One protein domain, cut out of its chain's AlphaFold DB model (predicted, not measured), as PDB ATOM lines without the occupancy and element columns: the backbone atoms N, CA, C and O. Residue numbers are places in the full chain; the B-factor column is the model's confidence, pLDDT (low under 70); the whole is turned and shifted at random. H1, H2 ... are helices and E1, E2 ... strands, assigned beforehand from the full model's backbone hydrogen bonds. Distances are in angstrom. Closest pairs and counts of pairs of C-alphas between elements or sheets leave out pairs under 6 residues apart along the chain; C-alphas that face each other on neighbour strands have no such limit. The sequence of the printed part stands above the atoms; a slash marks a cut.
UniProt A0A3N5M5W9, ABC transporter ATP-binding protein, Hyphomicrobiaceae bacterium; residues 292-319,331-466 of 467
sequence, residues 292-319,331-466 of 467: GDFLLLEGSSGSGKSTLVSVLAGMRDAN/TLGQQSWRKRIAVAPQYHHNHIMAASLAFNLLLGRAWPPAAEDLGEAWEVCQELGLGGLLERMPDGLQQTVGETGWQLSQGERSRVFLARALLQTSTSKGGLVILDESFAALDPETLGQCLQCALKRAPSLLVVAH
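This is residues 292 to 319 and 331 to 466 of the 467 residues of the protein "ABC transporter ATP-binding protein" of Hyphomicrobiaceae bacterium (UniProt A0A3N5M5W9). A small sheet of four parallel strands has the long helix H6 over one face and H1 over the other, with H7 side by side with H6. H3 and H4 pack on H6 on its side away from the sheet, and H5 with residues 393 to 409 makes the far end. The printed part has 164 residues with seven named helices and four named strands, in the order E1 H1 H2 E2 H3 H4 H5 H6 E3 H7 E4; the class is mixed. It is compact, with a radius of gyration of the C-alphas of 15.4 A and spans of 49 by 38 by 30 A.

The sheet runs E1, residues 294 to 297, E4, residues 461 to 464, E3, residues 432 to 436, and E2, residues 341 to 344. N 295 and O 461 of E1 and E4 are 2.8 A apart, N 462 and O 433 of E4 and E3 2.9 A, and N 344 and O 434 of E3 and E2 2.8 A, within hydrogen-bond range. H6, residues 410 to 425, is on the sheet at a height of 7.7 A, over E2 and along it at 0 degrees on the local plane; their closest C-alphas, of Ala 342 and Ala 421, are 5.3 A apart. H1, residues 305 to 312, is on the opposite face at a height of 9.0 A. H6 is the hub, touching four helices. Its residues 415 to 422 touch H7, residues 444 to 457, the same way at a shallow tilt of 8 degrees, closest at C-alphas 422 and 457, 6.7 A. E3, H7 and E4 form a strand-helix-strand unit, two parallel neighbour strands with a helix between, and its crossover is right-handed. H3, residues 357 to 362, touches H6, closest at C-alphas 361 and 420, 4.6 A. Residues 376 to 381 of H4, which is residues 371 to 383, touch H6, opposite ways at a steep tilt of 46 degrees, closest at C-alphas 380 and 419, 6.1 A. H5, residues 387 to 392, is close to H4 but not clearly touching, with C-alphas 381 and 387 closest at 6.5 A. H2, residues 334 to 340, only just touches H6, with 3 pairs of C-alphas within 8 A, closest at 340 and 425, 6.1 A. In all seven helices every O i to N i+4 pair is within hydrogen-bond range.

E1 begins at C-alpha 294 (131.848, 109.654, 112.623), and E4 ends at C-alpha 464 (135.363, 113.820, 102.836). H6 measures 23.4 A, H7 20.1 A, H4 18.8 A and E3 12.8 A from first to last C-alpha.

The farthest C-alphas, of Asn 319 and Pro 394, are 49.7 A apart. Residues 320 to 330 are not printed; C-alphas 319 and 331 are 16.3 A apart across the cut. The links E2 to H3 and H5 to H6 are long, and residues 355 to 356 of the one pair antiparallel with residues 400 to 401 of the other. Residues 348 and 426 to 430 have pLDDT under 70.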
ATOM      1  N   GLY A 292     131.054 112.467 119.287       87.69
ATOM      2  CA  GLY A 292     131.250 111.054 118.960       87.69
ATOM      3  C   GLY A 292     130.776 110.667 117.561       87.69
ATOM      4  O   GLY A 292     130.909 109.502 117.196       87.69
ATOM      5  N   ASP A 293     130.258 111.613 116.772       91.81
ATOM      6  CA  ASP A 293     129.836 111.320 115.408       91.81
ATOM      7  C   ASP A 293     131.049 111.059 114.506       91.81
ATOM      8  O   ASP A 293     132.033 111.811 114.498       91.81
ATOM      9  N   PHE A 294     130.933 110.001 113.705       92.56
ATOM     10  CA  PHE A 294     131.848 109.654 112.623       92.56
ATOM     11  C   PHE A 294     131.068 109.718 111.310       92.56
ATOM     12  O   PHE A 294     130.247 108.851 111.019       92.56
ATOM     13  N   LEU A 295     131.289 110.781 110.541       93.25
ATOM     14  CA  LEU A 295     130.524 111.103 109.341       93.25
ATOM     15  C   LEU A 295     131.390 110.950 108.093       93.25
ATOM     16  O   LEU A 295     132.543 111.383 108.070       93.25
ATOM     17  N   LEU A 296     130.802 110.392 107.038       92.25
ATOM     18  CA  LEU A 296     131.377 110.356 105.697       92.25
ATOM     19  C   LEU A 296     130.571 111.293 104.791       92.25
ATOM     20  O   LEU A 296     129.357 111.146 104.661       92.25
ATOM     21  N   LEU A 297     131.244 112.261 104.177       91.62
ATOM     22  CA  LEU A 297     130.671 113.175 103.199       91.62
ATOM     23  C   LEU A 297     131.078 112.741 101.792       91.62
ATOM     24  O   LEU A 297     132.227 112.923 101.385       91.62
ATOM     25  N   GLU A 298     130.105 112.230 101.044       90.31
ATOM     26  CA  GLU A 298     130.276 111.774  99.665       90.31
ATOM     27  C   GLU A 298     129.574 112.710  98.677       90.31
ATOM     28  O   GLU A 298     128.609 113.406  98.996       90.31
ATOM     29  N   GLY A 299     130.070 112.743  97.443       88.12
ATOM     30  CA  GLY A 299     129.423 113.468  96.354       88.12
ATOM     31  C   GLY A 299     130.319 113.606  95.131       88.12
ATOM     32  O   GLY A 299     131.539 113.428  95.209       88.12
ATOM     33  N   SER A 300     129.733 114.011  94.006       86.88
ATOM     34  CA  SER A 300     130.461 114.242  92.753       86.88
ATOM     35  C   SER A 300     131.552 115.314  92.884       86.88
ATOM     36  O   SER A 300     131.513 116.185  93.761       86.88
ATOM     37  N   SER A 301     132.565 115.267  92.017       84.19
ATOM     38  CA  SER A 301     133.542 116.359  91.931       84.19
ATOM     39  C   SER A 301     132.836 117.681  91.608       84.19
ATOM     40  O   SER A 301     131.896 117.713  90.816       84.19
ATOM     41  N   GLY A 302     133.237 118.763  92.277       83.31
ATOM     42  CA  GLY A 302     132.605 120.080  92.130       83.31
ATOM     43  C   GLY A 302     131.300 120.290  92.912       83.31
ATOM     44  O   GLY A 302     130.780 121.398  92.902       83.31
ATOM     45  N   SER A 303     130.803 119.303  93.670       87.50
ATOM     46  CA  SER A 303     129.550 119.418  94.446       87.50
ATOM     47  C   SER A 303     129.598 120.375  95.655       87.50
ATOM     48  O   SER A 303     128.672 120.389  96.459       87.50
ATOM     49  N   GLY A 304     130.693 121.115  95.852       89.00
ATOM     50  CA  GLY A 304     130.845 122.060  96.964       89.00
ATOM     51  C   GLY A 304     131.454 121.501  98.258       89.00
ATOM     52  O   GLY A 304     131.626 122.273  99.196       89.00
ATOM     53  N   LYS A 305     131.863 120.221  98.328       91.62
ATOM     54  CA  LYS A 305     132.417 119.590  99.556       91.62
ATOM     55  C   LYS A 305     133.584 120.361 100.183       91.62
ATOM     56  O   LYS A 305     133.482 120.782 101.330       91.62
ATOM     57  N   SER A 306     134.645 120.651  99.428       89.19
ATOM     58  CA  SER A 306     135.788 121.421  99.951       89.19
ATOM     59  C   SER A 306     135.403 122.863 100.323       89.19
ATOM     60  O   SER A 306     136.016 123.482 101.197       89.19
ATOM     61  N   THR A 307     134.351 123.410  99.696       91.19
ATOM     62  CA  THR A 307     133.786 124.714 100.078       91.19
ATOM     63  C   THR A 307     133.080 124.623 101.425       91.19
ATOM     64  O   THR A 307     133.335 125.469 102.280       91.19
ATOM     65  N   LEU A 308     132.277 123.578 101.653       93.25
ATOM     66  CA  LEU A 308     131.679 123.286 102.954       93.25
ATOM     67  C   LEU A 308     132.768 123.146 104.020       93.25
ATOM     68  O   LEU A 308     132.730 123.884 104.998       93.25
ATOM     69  N   VAL A 309     133.792 122.316 103.793       92.56
ATOM     70  CA  VAL A 309     134.937 122.162 104.716       92.56
ATOM     71  C   VAL A 309     135.574 123.511 105.058       92.56
ATOM     72  O   VAL A 309     135.793 123.813 106.230       92.56
ATOM     73  N   SER A 310     135.822 124.356 104.053       90.31
ATOM     74  CA  SER A 310     136.415 125.686 104.251       90.31
ATOM     75  C   SER A 310     135.530 126.604 105.105       90.31
ATOM     76  O   SER A 310     136.046 127.366 105.924       90.31
ATOM     77  N   VAL A 311     134.207 126.540 104.930       92.38
ATOM     78  CA  VAL A 311     133.237 127.302 105.731       92.38
ATOM     79  C   VAL A 311     133.180 126.767 107.163       92.38
ATOM     80  O   VAL A 311     133.339 127.547 108.100       92.38
ATOM     81  N   LEU A 312     133.054 125.447 107.354       92.69
ATOM     82  CA  LEU A 312     133.020 124.818 108.683       92.69
ATOM     83  C   LEU A 312     134.302 125.117 109.479       92.69
ATOM     84  O   LEU A 312     134.249 125.449 110.660       92.69
ATOM     85  N   ALA A 313     135.461 125.108 108.822       89.75
ATOM     86  CA  ALA A 313     136.752 125.450 109.424       89.75
ATOM     87  C   ALA A 313     136.934 126.949 109.736       89.75
ATOM     88  O   ALA A 313     137.964 127.361 110.283       89.75
ATOM     89  N   GLY A 314     135.965 127.790 109.362       87.81
ATOM     90  CA  GLY A 314     136.039 129.238 109.513       87.81
ATOM     91  C   GLY A 314     137.127 129.870 108.642       87.81
ATOM     92  O   GLY A 314     137.722 130.871 109.038       87.81
ATOM     93  N   MET A 315     137.460 129.267 107.498       85.31
ATOM     94  CA  MET A 315     138.349 129.875 106.499       85.31
ATOM     95  C   MET A 315     137.593 130.848 105.591       85.31
ATOM     96  O   MET A 315     138.211 131.750 105.036       85.31
ATOM     97  N   ARG A 316     136.273 130.670 105.454       87.19
ATOM     98  CA  ARG A 316     135.375 131.518 104.664       87.19
ATOM     99  C   ARG A 316     134.133 131.877 105.466       87.19
ATOM    100  O   ARG A 316     133.650 131.062 106.251       87.19
ATOM    101  N   ASP A 317     133.622 133.080 105.243       86.75
ATOM    102  CA  ASP A 317     132.349 133.536 105.798       86.75
ATOM    103  C   ASP A 317     131.217 133.233 104.811       86.75
ATOM    104  O   ASP A 317     131.286 133.601 103.639       86.75
ATOM    105  N   ALA A 318     130.187 132.531 105.282       89.19
ATOM    106  CA  ALA A 318     129.000 132.177 104.512       89.19
ATOM    107  C   ALA A 318     127.756 132.837 105.117       89.19
ATOM    108  O   ALA A 318     127.737 133.172 106.300       89.19
ATOM    109  N   ASN A 319     126.710 132.996 104.307       91.12
ATOM    110  CA  ASN A 319     125.397 133.391 104.810       91.12
ATOM    111  C   ASN A 319     124.754 132.212 105.547       91.12
ATOM    112  O   ASN A 319     124.997 131.063 105.184       91.12
ATOM    113  N   THR A 331     131.562 135.524 118.252       85.00
ATOM    114  CA  THR A 331     131.636 135.413 119.719       85.00
ATOM    115  C   THR A 331     132.826 134.573 120.180       85.00
ATOM    116  O   THR A 331     133.532 134.967 121.108       85.00
ATOM    117  N   LEU A 332     133.099 133.436 119.528       81.69
ATOM    118  CA  LEU A 332     134.247 132.580 119.872       81.69
ATOM    119  C   LEU A 332     135.597 133.197 119.485       81.69
ATOM    120  O   LEU A 332     136.616 132.945 120.133       81.69
ATOM    121  N   GLY A 333     135.623 133.978 118.407       83.12
ATOM    122  CA  GLY A 333     136.852 134.448 117.787       83.12
ATOM    123  C   GLY A 333     137.573 133.362 116.979       83.12
ATOM    124  O   GLY A 333     137.458 132.159 117.216       83.12
ATOM    125  N   GLN A 334     138.369 133.811 116.007       80.94
ATOM    126  CA  GLN A 334     139.007 132.947 115.011       80.94
ATOM    127  C   GLN A 334     139.934 131.884 115.612       80.94
ATOM    128  O   GLN A 334     139.965 130.745 115.147       80.94
ATOM    129  N   GLN A 335     140.723 132.263 116.619       80.12
ATOM    130  CA  GLN A 335     141.703 131.366 117.230       80.12
ATOM    131  C   GLN A 335     141.007 130.234 117.989       80.12
ATOM    132  O   GLN A 335     141.359 129.072 117.806       80.12
ATOM    133  N   SER A 336     139.982 130.556 118.783       82.88
ATOM    134  CA  SER A 336     139.197 129.562 119.521       82.88
ATOM    135  C   SER A 336     138.427 128.641 118.578       82.88
ATOM    136  O   SER A 336     138.379 127.439 118.818       82.88
ATOM    137  N   TRP A 337     137.878 129.184 117.482       86.56
ATOM    138  CA  TRP A 337     137.214 128.402 116.436       86.56
ATOM    139  C   TRP A 337     138.156 127.352 115.838       86.56
ATOM    140  O   TRP A 337     137.862 126.159 115.858       86.56
ATOM    141  N   ARG A 338     139.342 127.783 115.387       84.88
ATOM    142  CA  ARG A 338     140.346 126.898 114.775       84.88
ATOM    143  C   ARG A 338     140.945 125.891 115.761       84.88
ATOM    144  O   ARG A 338     141.363 124.825 115.337       84.88
ATOM    145  N   LYS A 339     140.978 126.174 117.066       83.31
ATOM    146  CA  LYS A 339     141.373 125.172 118.077       83.31
ATOM    147  C   LYS A 339     140.336 124.057 118.251       83.31
ATOM    148  O   LYS A 339     140.700 122.956 118.645       83.31
ATOM    149  N   ARG A 340     139.058 124.330 117.967       86.44
ATOM    150  CA  ARG A 340     137.969 123.345 118.077       86.44
ATOM    151  C   ARG A 340     137.788 122.537 116.803       86.44
ATOM    152  O   ARG A 340     137.487 121.356 116.891       86.44
ATOM    153  N   ILE A 341     137.956 123.168 115.644       89.81
ATOM    154  CA  ILE A 341     137.760 122.540 114.339       89.81
ATOM    155  C   ILE A 341     139.110 122.478 113.634       89.81
ATOM    156  O   ILE A 341     139.597 123.494 113.130       89.81
ATOM    157  N   ALA A 342     139.716 121.292 113.618       90.12
ATOM    158  CA  ALA A 342     140.938 121.043 112.864       90.12
ATOM    159  C   ALA A 342     140.611 120.425 111.512       90.12
ATOM    160  O   ALA A 342     139.716 119.591 111.387       90.12
ATOM    161  N   VAL A 343     141.378 120.822 110.503       89.38
ATOM    162  CA  VAL A 343     141.258 120.293 109.149       89.38
ATOM    163  C   VAL A 343     142.606 119.750 108.719       89.38
ATOM    164  O   VAL A 343     143.605 120.469 108.781       89.38
ATOM    165  N   ALA A 344     142.620 118.511 108.244       88.38
ATOM    166  CA  ALA A 344     143.671 118.005 107.380       88.38
ATOM    167  C   ALA A 344     143.195 118.204 105.929       88.38
ATOM    168  O   ALA A 344     142.273 117.510 105.496       88.38
ATOM    169  N   PRO A 345     143.726 119.194 105.190       80.75
ATOM    170  CA  PRO A 345     143.283 119.444 103.827       80.75
ATOM    171  C   PRO A 345     143.845 118.382 102.869       80.75
ATOM    172  O   PRO A 345     144.677 117.549 103.249       80.75
ATOM    173  N   GLN A 346     143.430 118.463 101.606       80.25
ATOM    174  CA  GLN A 346     143.949 117.627 100.522       80.25
ATOM    175  C   GLN A 346     145.479 117.695 100.429       80.25
ATOM    176  O   GLN A 346     146.096 118.737 100.680       80.25
ATOM    177  N   TYR A 347     146.098 116.594  99.995       70.25
ATOM    178  CA  TYR A 347     147.555 116.439  99.919       70.25
ATOM    179  C   TYR A 347     148.270 117.623  99.232       70.25
ATOM    180  O   TYR A 347     149.268 118.124  99.751       70.25
ATOM    181  N   HIS A 348     147.738 118.134  98.118       69.25
ATOM    182  CA  HIS A 348     148.361 119.217  97.341       69.25
ATOM    183  C   HIS A 348     148.303 120.601  98.003       69.25
ATOM    184  O   HIS A 348     149.076 121.483  97.639       69.25
ATOM    185  N   HIS A 349     147.426 120.799  98.987       71.94
ATOM    186  CA  HIS A 349     147.305 122.060  99.726       71.94
ATOM    187  C   HIS A 349     148.114 122.069 101.023       71.94
ATOM    188  O   HIS A 349     148.143 123.070 101.740       71.94
ATOM    189  N   ASN A 350     148.777 120.960 101.334       75.62
ATOM    190  CA  ASN A 350     149.483 120.807 102.580       75.62
ATOM    191  C   ASN A 350     150.956 121.248 102.494       75.62
ATOM    192  O   ASN A 350     151.759 120.703 101.726       75.62
ATOM    193  N   HIS A 351     151.340 122.177 103.371       85.81
ATOM    194  CA  HIS A 351     152.699 122.713 103.460       85.81
ATOM    195  C   HIS A 351     153.402 122.279 104.760       85.81
ATOM    196  O   HIS A 351     152.865 122.441 105.864       85.81
ATOM    197  N   ILE A 352     154.607 121.715 104.617       89.69
ATOM    198  CA  ILE A 352     155.561 121.484 105.712       89.69
ATOM    199  C   ILE A 352     156.509 122.677 105.728       89.69
ATOM    200  O   ILE A 352     157.178 122.936 104.731       89.69
ATOM    201  N   MET A 353     156.560 123.387 106.849       90.69
ATOM    202  CA  MET A 353     157.480 124.507 107.014       90.69
ATOM    203  C   MET A 353     158.908 123.985 107.184       90.69
ATOM    204  O   MET A 353     159.103 122.941 107.812       90.69
ATOM    205  N   ALA A 354     159.885 124.737 106.673       93.00
ATOM    206  CA  ALA A 354     161.314 124.495 106.878       93.00
ATOM    207  C   ALA A 354     161.711 124.751 108.348       93.00
ATOM    208  O   ALA A 354     162.225 125.809 108.701       93.00
ATOM    209  N   ALA A 355     161.383 123.801 109.219       93.81
ATOM    210  CA  ALA A 355     161.516 123.866 110.673       93.81
ATOM    211  C   ALA A 355     161.555 122.441 111.252       93.81
ATOM    212  O   ALA A 355     161.465 121.469 110.500       93.81
ATOM    213  N   SER A 356     161.664 122.292 112.576       95.25
ATOM    214  CA  SER A 356     161.634 120.963 113.196       95.25
ATOM    215  C   SER A 356     160.316 120.225 112.930       95.25
ATOM    216  O   SER A 356     159.257 120.833 112.712       95.25
ATOM    217  N   LEU A 357     160.359 118.893 112.950       95.88
ATOM    218  CA  LEU A 357     159.154 118.073 112.850       95.88
ATOM    219  C   LEU A 357     158.178 118.388 113.998       95.88
ATOM    220  O   LEU A 357     156.983 118.539 113.755       95.88
ATOM    221  N   ALA A 358     158.688 118.598 115.214       95.69
ATOM    222  CA  ALA A 358     157.921 119.031 116.379       95.69
ATOM    223  C   ALA A 358     157.174 120.342 116.116       95.69
ATOM    224  O   ALA A 358     155.981 120.434 116.403       95.69
ATOM    225  N   PHE A 359     157.848 121.335 115.522       94.88
ATOM    226  CA  PHE A 359     157.211 122.594 115.140       94.88
ATOM    227  C   PHE A 359     156.049 122.343 114.184       94.88
ATOM    228  O   PHE A 359     154.936 122.792 114.436       94.88
ATOM    229  N   ASN A 360     156.274 121.549 113.138       93.62
ATOM    230  CA  ASN A 360     155.241 121.214 112.164       93.62
ATOM    231  C   ASN A 360     154.059 120.435 112.758       93.62
ATOM    232  O   ASN A 360     152.942 120.611 112.274       93.62
ATOM    233  N   LEU A 361     154.271 119.580 113.756       93.44
ATOM    234  CA  LEU A 361     153.212 118.806 114.414       93.44
ATOM    235  C   LEU A 361     152.385 119.664 115.380       93.44
ATOM    236  O   LEU A 361     151.167 119.514 115.451       93.44
ATOM    237  N   LEU A 362     153.034 120.595 116.084       92.12
ATOM    238  CA  LEU A 362     152.451 121.358 117.191       92.12
ATOM    239  C   LEU A 362     152.057 122.798 116.815       92.12
ATOM    240  O   LEU A 362     151.738 123.589 117.697       92.12
ATOM    241  N   LEU A 363     151.992 123.134 115.518       85.94
ATOM    242  CA  LEU A 363     151.557 124.450 115.000       85.94
ATOM    243  C   LEU A 363     150.213 124.938 115.580       85.94
ATOM    244  O   LEU A 363     149.981 126.141 115.678       85.94
ATOM    245  N   GLY A 364     149.315 124.013 115.936       80.19
ATOM    246  CA  GLY A 364     148.008 124.314 116.531       80.19
ATOM    247  C   GLY A 364     148.019 124.539 118.052       80.19
ATOM    248  O   GLY A 364     146.972 124.855 118.621       80.19
ATOM    249  N   ARG A 365     149.172 124.369 118.715       84.88
ATOM    250  CA  ARG A 365     149.355 124.459 120.173       84.88
ATOM    251  C   ARG A 365     150.246 125.644 120.567       84.88
ATOM    252  O   ARG A 365     150.607 126.476 119.740       84.88
ATOM    253  N   ALA A 366     150.521 125.783 121.864       81.88
ATOM    254  CA  ALA A 366     151.460 126.784 122.355       81.88
ATOM    255  C   ALA A 366     152.896 126.434 121.925       81.88
ATOM    256  O   ALA A 366     153.263 125.263 121.869       81.88
ATOM    257  N   TRP A 367     153.699 127.458 121.628       84.50
ATOM    258  CA  TRP A 367     155.118 127.314 121.307       84.50
ATOM    259  C   TRP A 367     155.950 128.271 122.174       84.50
ATOM    260  O   TRP A 367     155.577 129.447 122.257       84.50
ATOM    261  N   PRO A 368     157.071 127.839 122.786       90.25
ATOM    262  CA  PRO A 368     157.666 126.494 122.752       90.25
ATOM    263  C   PRO A 368     156.756 125.400 123.341       90.25
ATOM    264  O   PRO A 368     155.907 125.725 124.173       90.25
ATOM    265  N   PRO A 369     156.896 124.135 122.906       90.38
ATOM    266  CA  PRO A 369     156.018 123.058 123.346       90.38
ATOM    267  C   PRO A 369     156.351 122.625 124.777       90.38
ATOM    268  O   PRO A 369     157.518 122.650 125.181       90.38
ATOM    269  N   ALA A 370     155.343 122.198 125.540       91.12
ATOM    270  CA  ALA A 370     155.584 121.544 126.821       91.12
ATOM    271  C   ALA A 370     156.183 120.142 126.607       91.12
ATOM    272  O   ALA A 370     156.038 119.537 125.542       91.12
ATOM    273  N   ALA A 371     156.833 119.585 127.634       91.00
ATOM    274  CA  ALA A 371     157.364 118.219 127.568       91.00
ATOM    275  C   ALA A 371     156.254 117.180 127.301       91.00
ATOM    276  O   ALA A 371     156.460 116.222 126.560       91.00
ATOM    277  N   GLU A 372     155.064 117.419 127.852       91.31
ATOM    278  CA  GLU A 372     153.862 116.607 127.638       91.31
ATOM    279  C   GLU A 372     153.400 116.643 126.173       91.31
ATOM    280  O   GLU A 372     153.098 115.596 125.603       91.31
ATOM    281  N   ASP A 373     153.426 117.819 125.531       92.06
ATOM    282  CA  ASP A 373     153.067 117.970 124.114       92.06
ATOM    283  C   ASP A 373     154.018 117.179 123.204       92.06
ATOM    284  O   ASP A 373     153.590 116.589 122.212       92.06
ATOM    285  N   LEU A 374     155.314 117.159 123.537       93.38
ATOM    286  CA  LEU A 374     156.315 116.387 122.798       93.38
ATOM    287  C   LEU A 374     156.115 114.877 122.971       93.38
ATOM    288  O   LEU A 374     156.244 114.137 121.995       93.38
ATOM    289  N   GLY A 375     155.781 114.429 124.185       94.19
ATOM    290  CA  GLY A 375     155.448 113.030 124.460       94.19
ATOM    291  C   GLY A 375     154.221 112.570 123.671       94.19
ATOM    292  O   GLY A 375     154.275 111.560 122.973       94.19
ATOM    293  N   GLU A 376     153.146 113.360 123.685       93.81
ATOM    294  CA  GLU A 376     151.939 113.057 122.909       93.81
ATOM    295  C   GLU A 376     152.212 113.069 121.398       93.81
ATOM    296  O   GLU A 376     151.739 112.190 120.676       93.81
ATOM    297  N   ALA A 377     153.005 114.027 120.903       94.56
ATOM    298  CA  ALA A 377     153.399 114.072 119.496       94.56
ATOM    299  C   ALA A 377     154.159 112.808 119.073       94.56
ATOM    300  O   ALA A 377     153.884 112.261 118.003       94.56
ATOM    301  N   TRP A 378     155.067 112.314 119.919       95.44
ATOM    302  CA  TRP A 378     155.772 111.055 119.689       95.44
ATOM    303  C   TRP A 378     154.805 109.868 119.600       95.44
ATOM    304  O   TRP A 378     154.861 109.098 118.641       95.44
ATOM    305  N   GLU A 379     153.882 109.741 120.555       95.06
ATOM    306  CA  GLU A 379     152.887 108.662 120.575       95.06
ATOM    307  C   GLU A 379     151.968 108.683 119.349       95.06
ATOM    308  O   GLU A 379     151.750 107.646 118.721       95.06
ATOM    309  N   VAL A 380     151.456 109.859 118.967       94.81
ATOM    310  CA  VAL A 380     150.609 110.011 117.774       94.81
ATOM    311  C   VAL A 380     151.377 109.611 116.515       94.81
ATOM    312  O   VAL A 380     150.836 108.908 115.661       94.81
ATOM    313  N   CYS A 381     152.644 110.012 116.396       95.50
ATOM    314  CA  CYS A 381     153.485 109.594 115.281       95.50
ATOM    315  C   CYS A 381     153.670 108.072 115.238       95.50
ATOM    316  O   CYS A 381     153.569 107.485 114.159       95.50
ATOM    317  N   GLN A 382     153.888 107.424 116.383       94.69
ATOM    318  CA  GLN A 382     154.006 105.967 116.450       94.69
ATOM    319  C   GLN A 382     152.713 105.264 116.019       94.69
ATOM    320  O   GLN A 382     152.748 104.373 115.171       94.69
ATOM    321  N   GLU A 383     151.557 105.710 116.520       94.44
ATOM    322  CA  GLU A 383     150.255 105.137 116.153       94.44
ATOM    323  C   GLU A 383     149.933 105.306 114.661       94.44
ATOM    324  O   GLU A 383     149.289 104.439 114.072       94.44
ATOM    325  N   LEU A 384     150.426 106.372 114.025       93.50
ATOM    326  CA  LEU A 384     150.292 106.619 112.584       93.50
ATOM    327  C   LEU A 384     151.361 105.909 111.730       93.50
ATOM    328  O   LEU A 384     151.438 106.127 110.520       93.50
ATOM    329  N   GLY A 385     152.217 105.077 112.326       92.44
ATOM    330  CA  GLY A 385     153.250 104.338 111.597       92.44
ATOM    331  C   GLY A 385     154.423 105.209 111.131       92.44
ATOM    332  O   GLY A 385     155.128 104.850 110.188       92.44
ATOM    333  N   LEU A 386     154.644 106.366 111.766       94.88
ATOM    334  CA  LEU A 386     155.814 107.224 111.539       94.88
ATOM    335  C   LEU A 386     157.026 106.818 112.398       94.88
ATOM    336  O   LEU A 386     158.055 107.486 112.340       94.88
ATOM    337  N   GLY A 387     156.954 105.717 113.152       93.06
ATOM    338  CA  GLY A 387     158.060 105.210 113.975       93.06
ATOM    339  C   GLY A 387     159.360 105.007 113.209       93.06
ATOM    340  O   GLY A 387     160.378 105.604 113.541       93.06
ATOM    341  N   GLY A 388     159.303 104.273 112.095       92.44
ATOM    342  CA  GLY A 388     160.477 104.065 111.242       92.44
ATOM    343  C   GLY A 388     160.993 105.345 110.568       92.44
ATOM    344  O   GLY A 388     162.132 105.392 110.112       92.44
ATOM    345  N   LEU A 389     160.186 106.409 110.477       93.75
ATOM    346  CA  LEU A 389     160.686 107.730 110.087       93.75
ATOM    347  C   LEU A 389     161.453 108.372 111.251       93.75
ATOM    348  O   LEU A 389     162.571 108.832 111.039       93.75
ATOM    349  N   LEU A 390     160.879 108.370 112.458       95.50
ATOM    350  CA  LEU A 390     161.505 108.918 113.666       95.50
ATOM    351  C   LEU A 390     162.848 108.251 113.982       95.50
ATOM    352  O   LEU A 390     163.795 108.950 114.313       95.50
ATOM    353  N   GLU A 391     162.951 106.934 113.812       94.06
ATOM    354  CA  GLU A 391     164.192 106.173 114.028       94.06
ATOM    355  C   GLU A 391     165.279 106.478 112.989       94.06
ATOM    356  O   GLU A 391     166.468 106.440 113.300       94.06
ATOM    357  N   ARG A 392     164.890 106.793 111.746       94.75
ATOM    358  CA  ARG A 392     165.838 107.161 110.682       94.75
ATOM    359  C   ARG A 392     166.358 108.589 110.817       94.75
ATOM    360  O   ARG A 392     167.408 108.892 110.255       94.75
ATOM    361  N   MET A 393     165.627 109.463 111.506       96.12
ATOM    362  CA  MET A 393     166.019 110.856 111.702       96.12
ATOM    363  C   MET A 393     166.961 110.979 112.908       96.12
ATOM    364  O   MET A 393     166.536 110.683 114.024       96.12
ATOM    365  N   PRO A 394     168.205 111.471 112.731       93.31
ATOM    366  CA  PRO A 394     169.178 111.574 113.822       93.31
ATOM    367  C   PRO A 394     168.686 112.379 115.029       93.31
ATOM    368  O   PRO A 394     169.032 112.050 116.159       93.31
ATOM    369  N   ASP A 395     167.877 113.413 114.786       95.00
ATOM    370  CA  ASP A 395     167.351 114.309 115.823       95.00
ATOM    371  C   ASP A 395     165.846 114.090 116.098       95.00
ATOM    372  O   ASP A 395     165.165 114.935 116.679       95.00
ATOM    373  N   GLY A 396     165.286 112.960 115.643       94.69
ATOM    374  CA  GLY A 396     163.894 112.569 115.877       94.69
ATOM    375  C   GLY A 396     162.889 113.697 115.602       94.69
ATOM    376  O   GLY A 396     162.805 114.223 114.495       94.69
ATOM    377  N   LEU A 397     162.124 114.098 116.624       95.00
ATOM    378  CA  LEU A 397     161.155 115.197 116.517       95.00
ATOM    379  C   LEU A 397     161.799 116.580 116.315       95.00
ATOM    380  O   LEU A 397     161.147 117.474 115.779       95.00
ATOM    381  N   GLN A 398     163.046 116.794 116.729       95.50
ATOM    382  CA  GLN A 398     163.738 118.070 116.526       95.50
ATOM    383  C   GLN A 398     164.375 118.185 115.137       95.50
ATOM    384  O   GLN A 398     164.718 119.289 114.714       95.50
ATOM    385  N   GLN A 399     164.402 117.090 114.370       96.69
ATOM    386  CA  GLN A 399     164.910 117.076 113.006       96.69
ATOM    387  C   GLN A 399     164.230 118.140 112.140       96.69
ATOM    388  O   GLN A 399     163.007 118.148 111.974       96.69
ATOM    389  N   THR A 400     165.036 119.013 111.534       96.25
ATOM    390  CA  THR A 400     164.560 119.970 110.532       96.25
ATOM    391  C   THR A 400     164.050 119.219 109.303       96.25
ATOM    392  O   THR A 400     164.799 118.469 108.673       96.25
ATOM    393  N   VAL A 401     162.784 119.448 108.954       95.19
ATOM    394  CA  VAL A 401     162.080 118.895 107.787       95.19
ATOM    395  C   VAL A 401     161.703 120.016 106.815       95.19
ATOM    396  O   VAL A 401     161.758 121.192 107.165       95.19
ATOM    397  N   GLY A 402     161.295 119.660 105.596       89.50
ATOM    398  CA  GLY A 402     160.857 120.614 104.569       89.50
ATOM    399  C   GLY A 402     161.902 120.816 103.474       89.50
ATOM    400  O   GLY A 402     162.798 119.998 103.310       89.50
ATOM    401  N   GLU A 403     161.787 121.898 102.704       84.81
ATOM    402  CA  GLU A 403     162.587 122.119 101.483       84.81
ATOM    403  C   GLU A 403     164.103 122.105 101.725       84.81
ATOM    404  O   GLU A 403     164.849 121.545 100.928       84.81
ATOM    405  N   THR A 404     164.558 122.660 102.850       84.44
ATOM    406  CA  THR A 404     165.981 122.734 103.227       84.44
ATOM    407  C   THR A 404     166.411 121.648 104.218       84.44
ATOM    408  O   THR A 404     167.546 121.672 104.689       84.44
ATOM    409  N   GLY A 405     165.508 120.738 104.596       91.25
ATOM    410  CA  GLY A 405     165.724 119.735 105.638       91.25
ATOM    411  C   GLY A 405     165.549 118.304 105.138       91.25
ATOM    412  O   GLY A 405     165.689 118.009 103.949       91.25
ATOM    413  N   TRP A 406     165.225 117.404 106.066       94.06
ATOM    414  CA  TRP A 406     164.890 116.020 105.748       94.06
ATOM    415  C   TRP A 406     163.664 115.965 104.827       94.06
ATOM    416  O   TRP A 406     162.616 116.551 105.124       94.06
ATOM    417  N   GLN A 407     163.798 115.248 103.711       92.88
ATOM    418  CA  GLN A 407     162.733 115.100 102.722       92.88
ATOM    419  C   GLN A 407     161.779 113.983 103.137       92.88
ATOM    420  O   GLN A 407     162.182 112.835 103.316       92.88
ATOM    421  N   LEU A 408     160.504 114.335 103.281       91.38
ATOM    422  CA  LEU A 408     159.433 113.406 103.621       91.38
ATOM    423  C   LEU A 408     158.795 112.853 102.343       91.38
ATOM    424  O   LEU A 408     158.494 113.609 101.414       91.38
ATOM    425  N   SER A 409     158.532 111.549 102.315       90.06
ATOM    426  CA  SER A 409     157.736 110.926 101.256       90.06
ATOM    427  C   SER A 409     156.300 111.462 101.252       90.06
ATOM    428  O   SER A 409     155.828 112.052 102.226       90.06
ATOM    429  N   GLN A 410     155.566 111.240 100.159       85.19
ATOM    430  CA  GLN A 410     154.183 111.719 100.046       85.19
ATOM    431  C   GLN A 410     153.288 111.146 101.160       85.19
ATOM    432  O   GLN A 410     152.566 111.895 101.818       85.19
ATOM    433  N   GLY A 411     153.408 109.844 101.445       87.94
ATOM    434  CA  GLY A 411     152.668 109.186 102.524       87.94
ATOM    435  C   GLY A 411     153.113 109.617 103.928       87.94
ATOM    436  O   GLY A 411     152.283 109.739 104.825       87.94
ATOM    437  N   GLU A 412     154.403 109.895 104.146       91.56
ATOM    438  CA  GLU A 412     154.885 110.473 105.414       91.56
ATOM    439  C   GLU A 412     154.312 111.874 105.638       91.56
ATOM    440  O   GLU A 412     153.820 112.170 106.724       91.56
ATOM    441  N   ARG A 413     154.297 112.717 104.598       90.25
ATOM    442  CA  ARG A 413     153.694 114.052 104.648       90.25
ATOM    443  C   ARG A 413     152.220 113.981 105.041       90.25
ATOM    444  O   ARG A 413     151.843 114.622 106.016       90.25
ATOM    445  N   SER A 414     151.407 113.174 104.352       88.00
ATOM    446  CA  SER A 414     149.980 112.996 104.680       88.00
ATOM    447  C   SER A 414     149.762 112.601 106.140       88.00
ATOM    448  O   SER A 414     148.917 113.178 106.825       88.00
ATOM    449  N   ARG A 415     150.581 111.677 106.654       91.06
ATOM    450  CA  ARG A 415     150.519 111.241 108.052       91.06
ATOM    451  C   ARG A 415     150.945 112.319 109.043       91.06
ATOM    452  O   ARG A 415     150.324 112.437 110.092       91.06
ATOM    453  N   VAL A 416     151.936 113.149 108.715       92.69
ATOM    454  CA  VAL A 416     152.299 114.321 109.534       92.69
ATOM    455  C   VAL A 416     151.144 115.326 109.606       92.69
ATOM    456  O   VAL A 416     150.897 115.900 110.666       92.69
ATOM    457  N   PHE A 417     150.386 115.522 108.522       89.38
ATOM    458  CA  PHE A 417     149.208 116.400 108.542       89.38
ATOM    459  C   PHE A 417     148.050 115.817 109.349       89.38
ATOM    460  O   PHE A 417     147.408 116.548 110.105       89.38
ATOM    461  N   LEU A 418     147.826 114.507 109.250       91.00
ATOM    462  CA  LEU A 418     146.869 113.814 110.105       91.00
ATOM    463  C   LEU A 418     147.267 113.941 111.583       91.00
ATOM    464  O   LEU A 418     146.444 114.340 112.404       91.00
ATOM    465  N   ALA A 419     148.541 113.707 111.911       92.50
ATOM    466  CA  ALA A 419     149.076 113.888 113.258       92.50
ATOM    467  C   ALA A 419     148.832 115.313 113.775       92.50
ATOM    468  O   ALA A 419     148.318 115.490 114.877       92.50
ATOM    469  N   ARG A 420     149.125 116.330 112.953       91.44
ATOM    470  CA  ARG A 420     148.876 117.748 113.260       91.44
ATOM    471  C   ARG A 420     147.404 118.014 113.592       91.44
ATOM    472  O   ARG A 420     147.120 118.680 114.585       91.44
ATOM    473  N   ALA A 421     146.470 117.494 112.794       90.00
ATOM    474  CA  ALA A 421     145.036 117.693 113.017       90.00
ATOM    475  C   ALA A 421     144.536 117.014 114.309       90.00
ATOM    476  O   ALA A 421     143.747 117.602 115.057       90.00
ATOM    477  N   LEU A 422     145.035 115.808 114.606       90.75
ATOM    478  CA  LEU A 422     144.713 115.071 115.834       90.75
ATOM    479  C   LEU A 422     145.285 115.764 117.080       90.75
ATOM    480  O   LEU A 422     144.565 115.984 118.052       90.75
ATOM    481  N   LEU A 423     146.552 116.187 117.035       90.69
ATOM    482  CA  LEU A 423     147.201 116.902 118.138       90.69
ATOM    483  C   LEU A 423     146.535 118.255 118.414       90.69
ATOM    484  O   LEU A 423     146.401 118.669 119.564       90.69
ATOM    485  N   GLN A 424     146.094 118.966 117.380       87.31
ATOM    486  CA  GLN A 424     145.416 120.249 117.557       87.31
ATOM    487  C   GLN A 424     144.097 120.103 118.334       87.31
ATOM    488  O   GLN A 424     143.797 120.933 119.193       87.31
ATOM    489  N   THR A 425     143.330 119.041 118.072       80.19
ATOM    490  CA  THR A 425     141.996 118.838 118.661       80.19
ATOM    491  C   THR A 425     142.000 118.127 120.005       80.19
ATOM    492  O   THR A 425     141.055 118.328 120.767       80.19
ATOM    493  N   SER A 426     143.041 117.369 120.359       68.50
ATOM    494  CA  SER A 426     143.068 116.621 121.627       68.50
ATOM    495  C   SER A 426     143.060 117.508 122.883       68.50
ATOM    496  O   SER A 426     142.660 117.059 123.954       68.50
ATOM    497  N   THR A 427     143.386 118.798 122.749       63.69
ATOM    498  CA  THR A 427     143.264 119.789 123.838       63.69
ATOM    499  C   THR A 427     141.835 120.314 124.041       63.69
ATOM    500  O   THR A 427     141.518 120.871 125.094       63.69
ATOM    501  N   SER A 428     140.946 120.138 123.058       59.56
ATOM    502  CA  SER A 428     139.568 120.626 123.090       59.56
ATOM    503  C   SER A 428     138.604 119.470 123.344       59.56
ATOM    504  O   SER A 428     138.296 118.696 122.437       59.56
ATOM    505  N   LYS A 429     138.060 119.374 124.566       58.53
ATOM    506  CA  LYS A 429     136.977 118.425 124.882       58.53
ATOM    507  C   LYS A 429     135.779 118.678 123.949       58.53
ATOM    508  O   LYS A 429     135.046 119.646 124.137       58.53
ATOM    509  N   GLY A 430     135.596 117.812 122.948       63.72
ATOM    510  CA  GLY A 430     134.524 117.904 121.948       63.72
ATOM    511  C   GLY A 430     134.858 118.738 120.706       63.72
ATOM    512  O   GLY A 430     133.985 119.452 120.224       63.72
ATOM    513  N   GLY A 431     136.106 118.710 120.225       83.00
ATOM    514  CA  GLY A 431     136.462 119.257 118.909       83.00
ATOM    515  C   GLY A 431     135.941 118.420 117.728       83.00
ATOM    516  O   GLY A 431     135.410 117.329 117.909       83.00
ATOM    517  N   LEU A 432     136.121 118.925 116.511       90.56
ATOM    518  CA  LEU A 432     135.843 118.229 115.255       90.56
ATOM    519  C   LEU A 432     137.132 118.140 114.437       90.56
ATOM    520  O   LEU A 432     137.803 119.152 114.224       90.56
ATOM    521  N   VAL A 433     137.446 116.945 113.946       92.69
ATOM    522  CA  VAL A 433     138.501 116.726 112.953       92.69
ATOM    523  C   VAL A 433     137.846 116.524 111.594       92.69
ATOM    524  O   VAL A 433     136.976 115.671 111.445       92.69
ATOM    525  N   ILE A 434     138.265 117.299 110.598       93.12
ATOM    526  CA  ILE A 434     137.819 117.155 109.213       93.12
ATOM    527  C   ILE A 434     138.993 116.662 108.369       93.12
ATOM    528  O   ILE A 434     140.050 117.293 108.356       93.12
ATOM    529  N   LEU A 435     138.812 115.552 107.660       91.12
ATOM    530  CA  LEU A 435     139.803 114.979 106.750       91.12
ATOM    531  C   LEU A 435     139.307 115.156 105.314       91.12
ATOM    532  O   LEU A 435     138.350 114.499 104.912       91.12
ATOM    533  N   ASP A 436     139.934 116.053 104.556       89.12
ATOM    534  CA  ASP A 436     139.570 116.348 103.165       89.12
ATOM    535  C   ASP A 436     140.486 115.562 102.221       89.12
ATOM    536  O   ASP A 436     141.617 115.976 101.967       89.12
ATOM    537  N   GLU A 437     140.049 114.369 101.797       82.62
ATOM    538  CA  GLU A 437     140.811 113.422 100.954       82.62
ATOM    539  C   GLU A 437     142.239 113.121 101.448       82.62
ATOM    540  O   GLU A 437     143.137 112.761 100.683       82.62
ATOM    541  N   SER A 438     142.481 113.238 102.753       75.81
ATOM    542  CA  SER A 438     143.825 113.089 103.330       75.81
ATOM    543  C   SER A 438     144.398 111.670 103.189       75.81
ATOM    544  O   SER A 438     145.595 111.455 103.380       75.81
ATOM    545  N   PHE A 439     143.547 110.706 102.836       79.06
ATOM    546  CA  PHE A 439     143.864 109.289 102.705       79.06
ATOM    547  C   PHE A 439     144.233 108.845 101.283       79.06
ATOM    548  O   PHE A 439     144.756 107.747 101.122       79.06
ATOM    549  N   ALA A 440     144.023 109.685 100.264       75.06
ATOM    550  CA  ALA A 440     144.172 109.287  98.860       75.06
ATOM    551  C   ALA A 440     145.603 108.857  98.467       75.06
ATOM    552  O   ALA A 440     145.787 108.133  97.494       75.06
ATOM    553  N   ALA A 441     146.618 109.301  99.216       72.38
ATOM    554  CA  ALA A 441     148.029 109.005  98.955       72.38
ATOM    555  C   ALA A 441     148.598 107.845  99.799       72.38
ATOM    556  O   ALA A 441     149.812 107.633  99.780       72.38
ATOM    557  N   LEU A 442     147.769 107.149 100.587       82.00
ATOM    558  CA  LEU A 442     148.216 106.056 101.454       82.00
ATOM    559  C   LEU A 442     147.976 104.695 100.798       82.00
ATOM    560  O   LEU A 442     146.947 104.462 100.168       82.00
ATOM    561  N   ASP A 443     148.925 103.783 100.989       84.06
ATOM    562  CA  ASP A 443     148.740 102.366 100.698       84.06
ATOM    563  C   ASP A 443     147.663 101.746 101.618       84.06
ATOM    564  O   ASP A 443     147.418 102.260 102.715       84.06
ATOM    565  N   PRO A 444     147.008 100.643 101.204       83.19
ATOM    566  CA  PRO A 444     145.890 100.059 101.951       83.19
ATOM    567  C   PRO A 444     146.215  99.671 103.401       83.19
ATOM    568  O   PRO A 444     145.356  99.799 104.274       83.19
ATOM    569  N   GLU A 445     147.439  99.211 103.667       82.69
ATOM    570  CA  GLU A 445     147.873  98.805 105.008       82.69
ATOM    571  C   GLU A 445     148.019 100.028 105.923       82.69
ATOM    572  O   GLU A 445     147.390 100.104 106.984       82.69
ATOM    573  N   THR A 446     148.749 101.046 105.460       86.75
ATOM    574  CA  THR A 446     148.923 102.308 106.187       86.75
ATOM    575  C   THR A 446     147.598 103.052 106.363       86.75
ATOM    576  O   THR A 446     147.373 103.678 107.402       86.75
ATOM    577  N   LEU A 447     146.693 102.973 105.383       87.31
ATOM    578  CA  LEU A 447     145.354 103.556 105.459       87.31
ATOM    579  C   LEU A 447     144.554 102.986 106.633       87.31
ATOM    580  O   LEU A 447     144.010 103.755 107.428       87.31
ATOM    581  N   GLY A 448     144.499 101.656 106.755       87.94
ATOM    582  CA  GLY A 448     143.773 100.988 107.836       87.94
ATOM    583  C   GLY A 448     144.283 101.417 109.212       87.94
ATOM    584  O   GLY A 448     143.491 101.793 110.079       87.94
ATOM    585  N   GLN A 449     145.606 101.458 109.380       90.69
ATOM    586  CA  GLN A 449     146.245 101.935 110.606       90.69
ATOM    587  C   GLN A 449     145.910 103.407 110.904       90.69
ATOM    588  O   GLN A 449     145.519 103.749 112.023       90.69
ATOM    589  N   CYS A 450     146.022 104.290 109.906       91.38
ATOM    590  CA  CYS A 450     145.757 105.719 110.075       91.38
ATOM    591  C   CYS A 450     144.291 106.004 110.415       91.38
ATOM    592  O   CYS A 450     144.012 106.842 111.273       91.38
ATOM    593  N   LEU A 451     143.357 105.298 109.773       89.69
ATOM    594  CA  LEU A 451     141.930 105.427 110.050       89.69
ATOM    595  C   LEU A 451     141.604 104.969 111.474       89.69
ATOM    596  O   LEU A 451     140.914 105.686 112.194       89.69
ATOM    597  N   GLN A 452     142.138 103.828 111.918       90.56
ATOM    598  CA  GLN A 452     141.944 103.352 113.292       90.56
ATOM    599  C   GLN A 452     142.483 104.347 114.328       90.56
ATOM    600  O   GLN A 452     141.805 104.634 115.315       90.56
ATOM    601  N   CYS A 453     143.665 104.921 114.085       92.31
ATOM    602  CA  CYS A 453     144.226 105.972 114.933       92.31
ATOM    603  C   CYS A 453     143.313 107.211 114.979       92.31
ATOM    604  O   CYS A 453     143.001 107.713 116.062       92.31
ATOM    605  N   ALA A 454     142.819 107.665 113.823       90.81
ATOM    606  CA  ALA A 454     141.908 108.803 113.743       90.81
ATOM    607  C   ALA A 454     140.592 108.544 114.493       90.81
ATOM    608  O   ALA A 454     140.172 109.392 115.273       90.81
ATOM    609  N   LEU A 455     139.984 107.365 114.328       90.50
ATOM    610  CA  LEU A 455     138.762 106.971 115.040       90.50
ATOM    611  C   LEU A 455     138.968 106.892 116.560       90.50
ATOM    612  O   LEU A 455     138.082 107.260 117.324       90.50
ATOM    613  N   LYS A 456     140.141 106.429 117.006       90.94
ATOM    614  CA  LYS A 456     140.490 106.314 118.429       90.94
ATOM    615  C   LYS A 456     140.722 107.678 119.086       90.94
ATOM    616  O   LYS A 456     140.350 107.864 120.243       90.94
ATOM    617  N   ARG A 457     141.398 108.602 118.394       89.94
ATOM    618  CA  ARG A 457     141.866 109.874 118.977       89.94
ATOM    619  C   ARG A 457     140.950 111.062 118.699       89.94
ATOM    620  O   ARG A 457     140.926 111.989 119.507       89.94
ATOM    621  N   ALA A 458     140.228 111.075 117.580       89.19
ATOM    622  CA  ALA A 458     139.341 112.180 117.249       89.19
ATOM    623  C   ALA A 458     138.046 112.093 118.079       89.19
ATOM    624  O   ALA A 458     137.362 111.073 118.032       89.19
ATOM    625  N   PRO A 459     137.655 113.158 118.802       87.12
ATOM    626  CA  PRO A 459     136.392 113.169 119.542       87.12
ATOM    627  C   PRO A 459     135.163 113.161 118.623       87.12
ATOM    628  O   PRO A 459     134.089 112.723 119.027       87.12
ATOM    629  N   SER A 460     135.281 113.701 117.413       91.50
ATOM    630  CA  SER A 460     134.287 113.637 116.335       91.50
ATOM    631  C   SER A 460     135.027 113.797 115.011       91.50
ATOM    632  O   SER A 460     136.008 114.550 114.943       91.50
ATOM    633  N   LEU A 461     134.586 113.093 113.971       92.81
ATOM    634  CA  LEU A 461     135.304 112.994 112.702       92.81
ATOM    635  C   LEU A 461     134.360 113.206 111.521       92.81
ATOM    636  O   LEU A 461     133.322 112.560 111.419       92.81
ATOM    637  N   LEU A 462     134.770 114.060 110.590       93.56
ATOM    638  CA  LEU A 462     134.154 114.208 109.279       93.56
ATOM    639  C   LEU A 462     135.186 113.843 108.215       93.56
ATOM    640  O   LEU A 462     136.193 114.532 108.062       93.56
ATOM    641  N   VAL A 463     134.939 112.776 107.467       92.06
ATOM    642  CA  VAL A 463     135.780 112.366 106.342       92.06
ATOM    643  C   VAL A 463     135.100 112.789 105.052       92.06
ATOM    644  O   VAL A 463     133.935 112.475 104.837       92.06
ATOM    645  N   VAL A 464     135.816 113.498 104.188       90.56
ATOM    646  CA  VAL A 464     135.363 113.820 102.836       90.56
ATOM    647  C   VAL A 464     136.031 112.856 101.872       90.56
ATOM    648  O   VAL A 464     137.261 112.762 101.835       90.56
ATOM    649  N   ALA A 465     135.212 112.143 101.106       81.88
ATOM    650  CA  ALA A 465     135.670 111.186 100.114       81.88
ATOM    651  C   ALA A 465     135.058 111.473  98.739       81.88
ATOM    652  O   ALA A 465     133.973 112.056  98.607       81.88
ATOM    653  N   HIS A 466     135.778 111.034  97.712       72.06
ATOM    654  CA  HIS A 466     135.266 110.909  96.358       72.06
ATOM    655  C   HIS A 466     135.091 109.423  96.019       72.06
ATOM    656  O   HIS A 466     135.921 108.626  96.458       72.06
TER     657      HIS A 466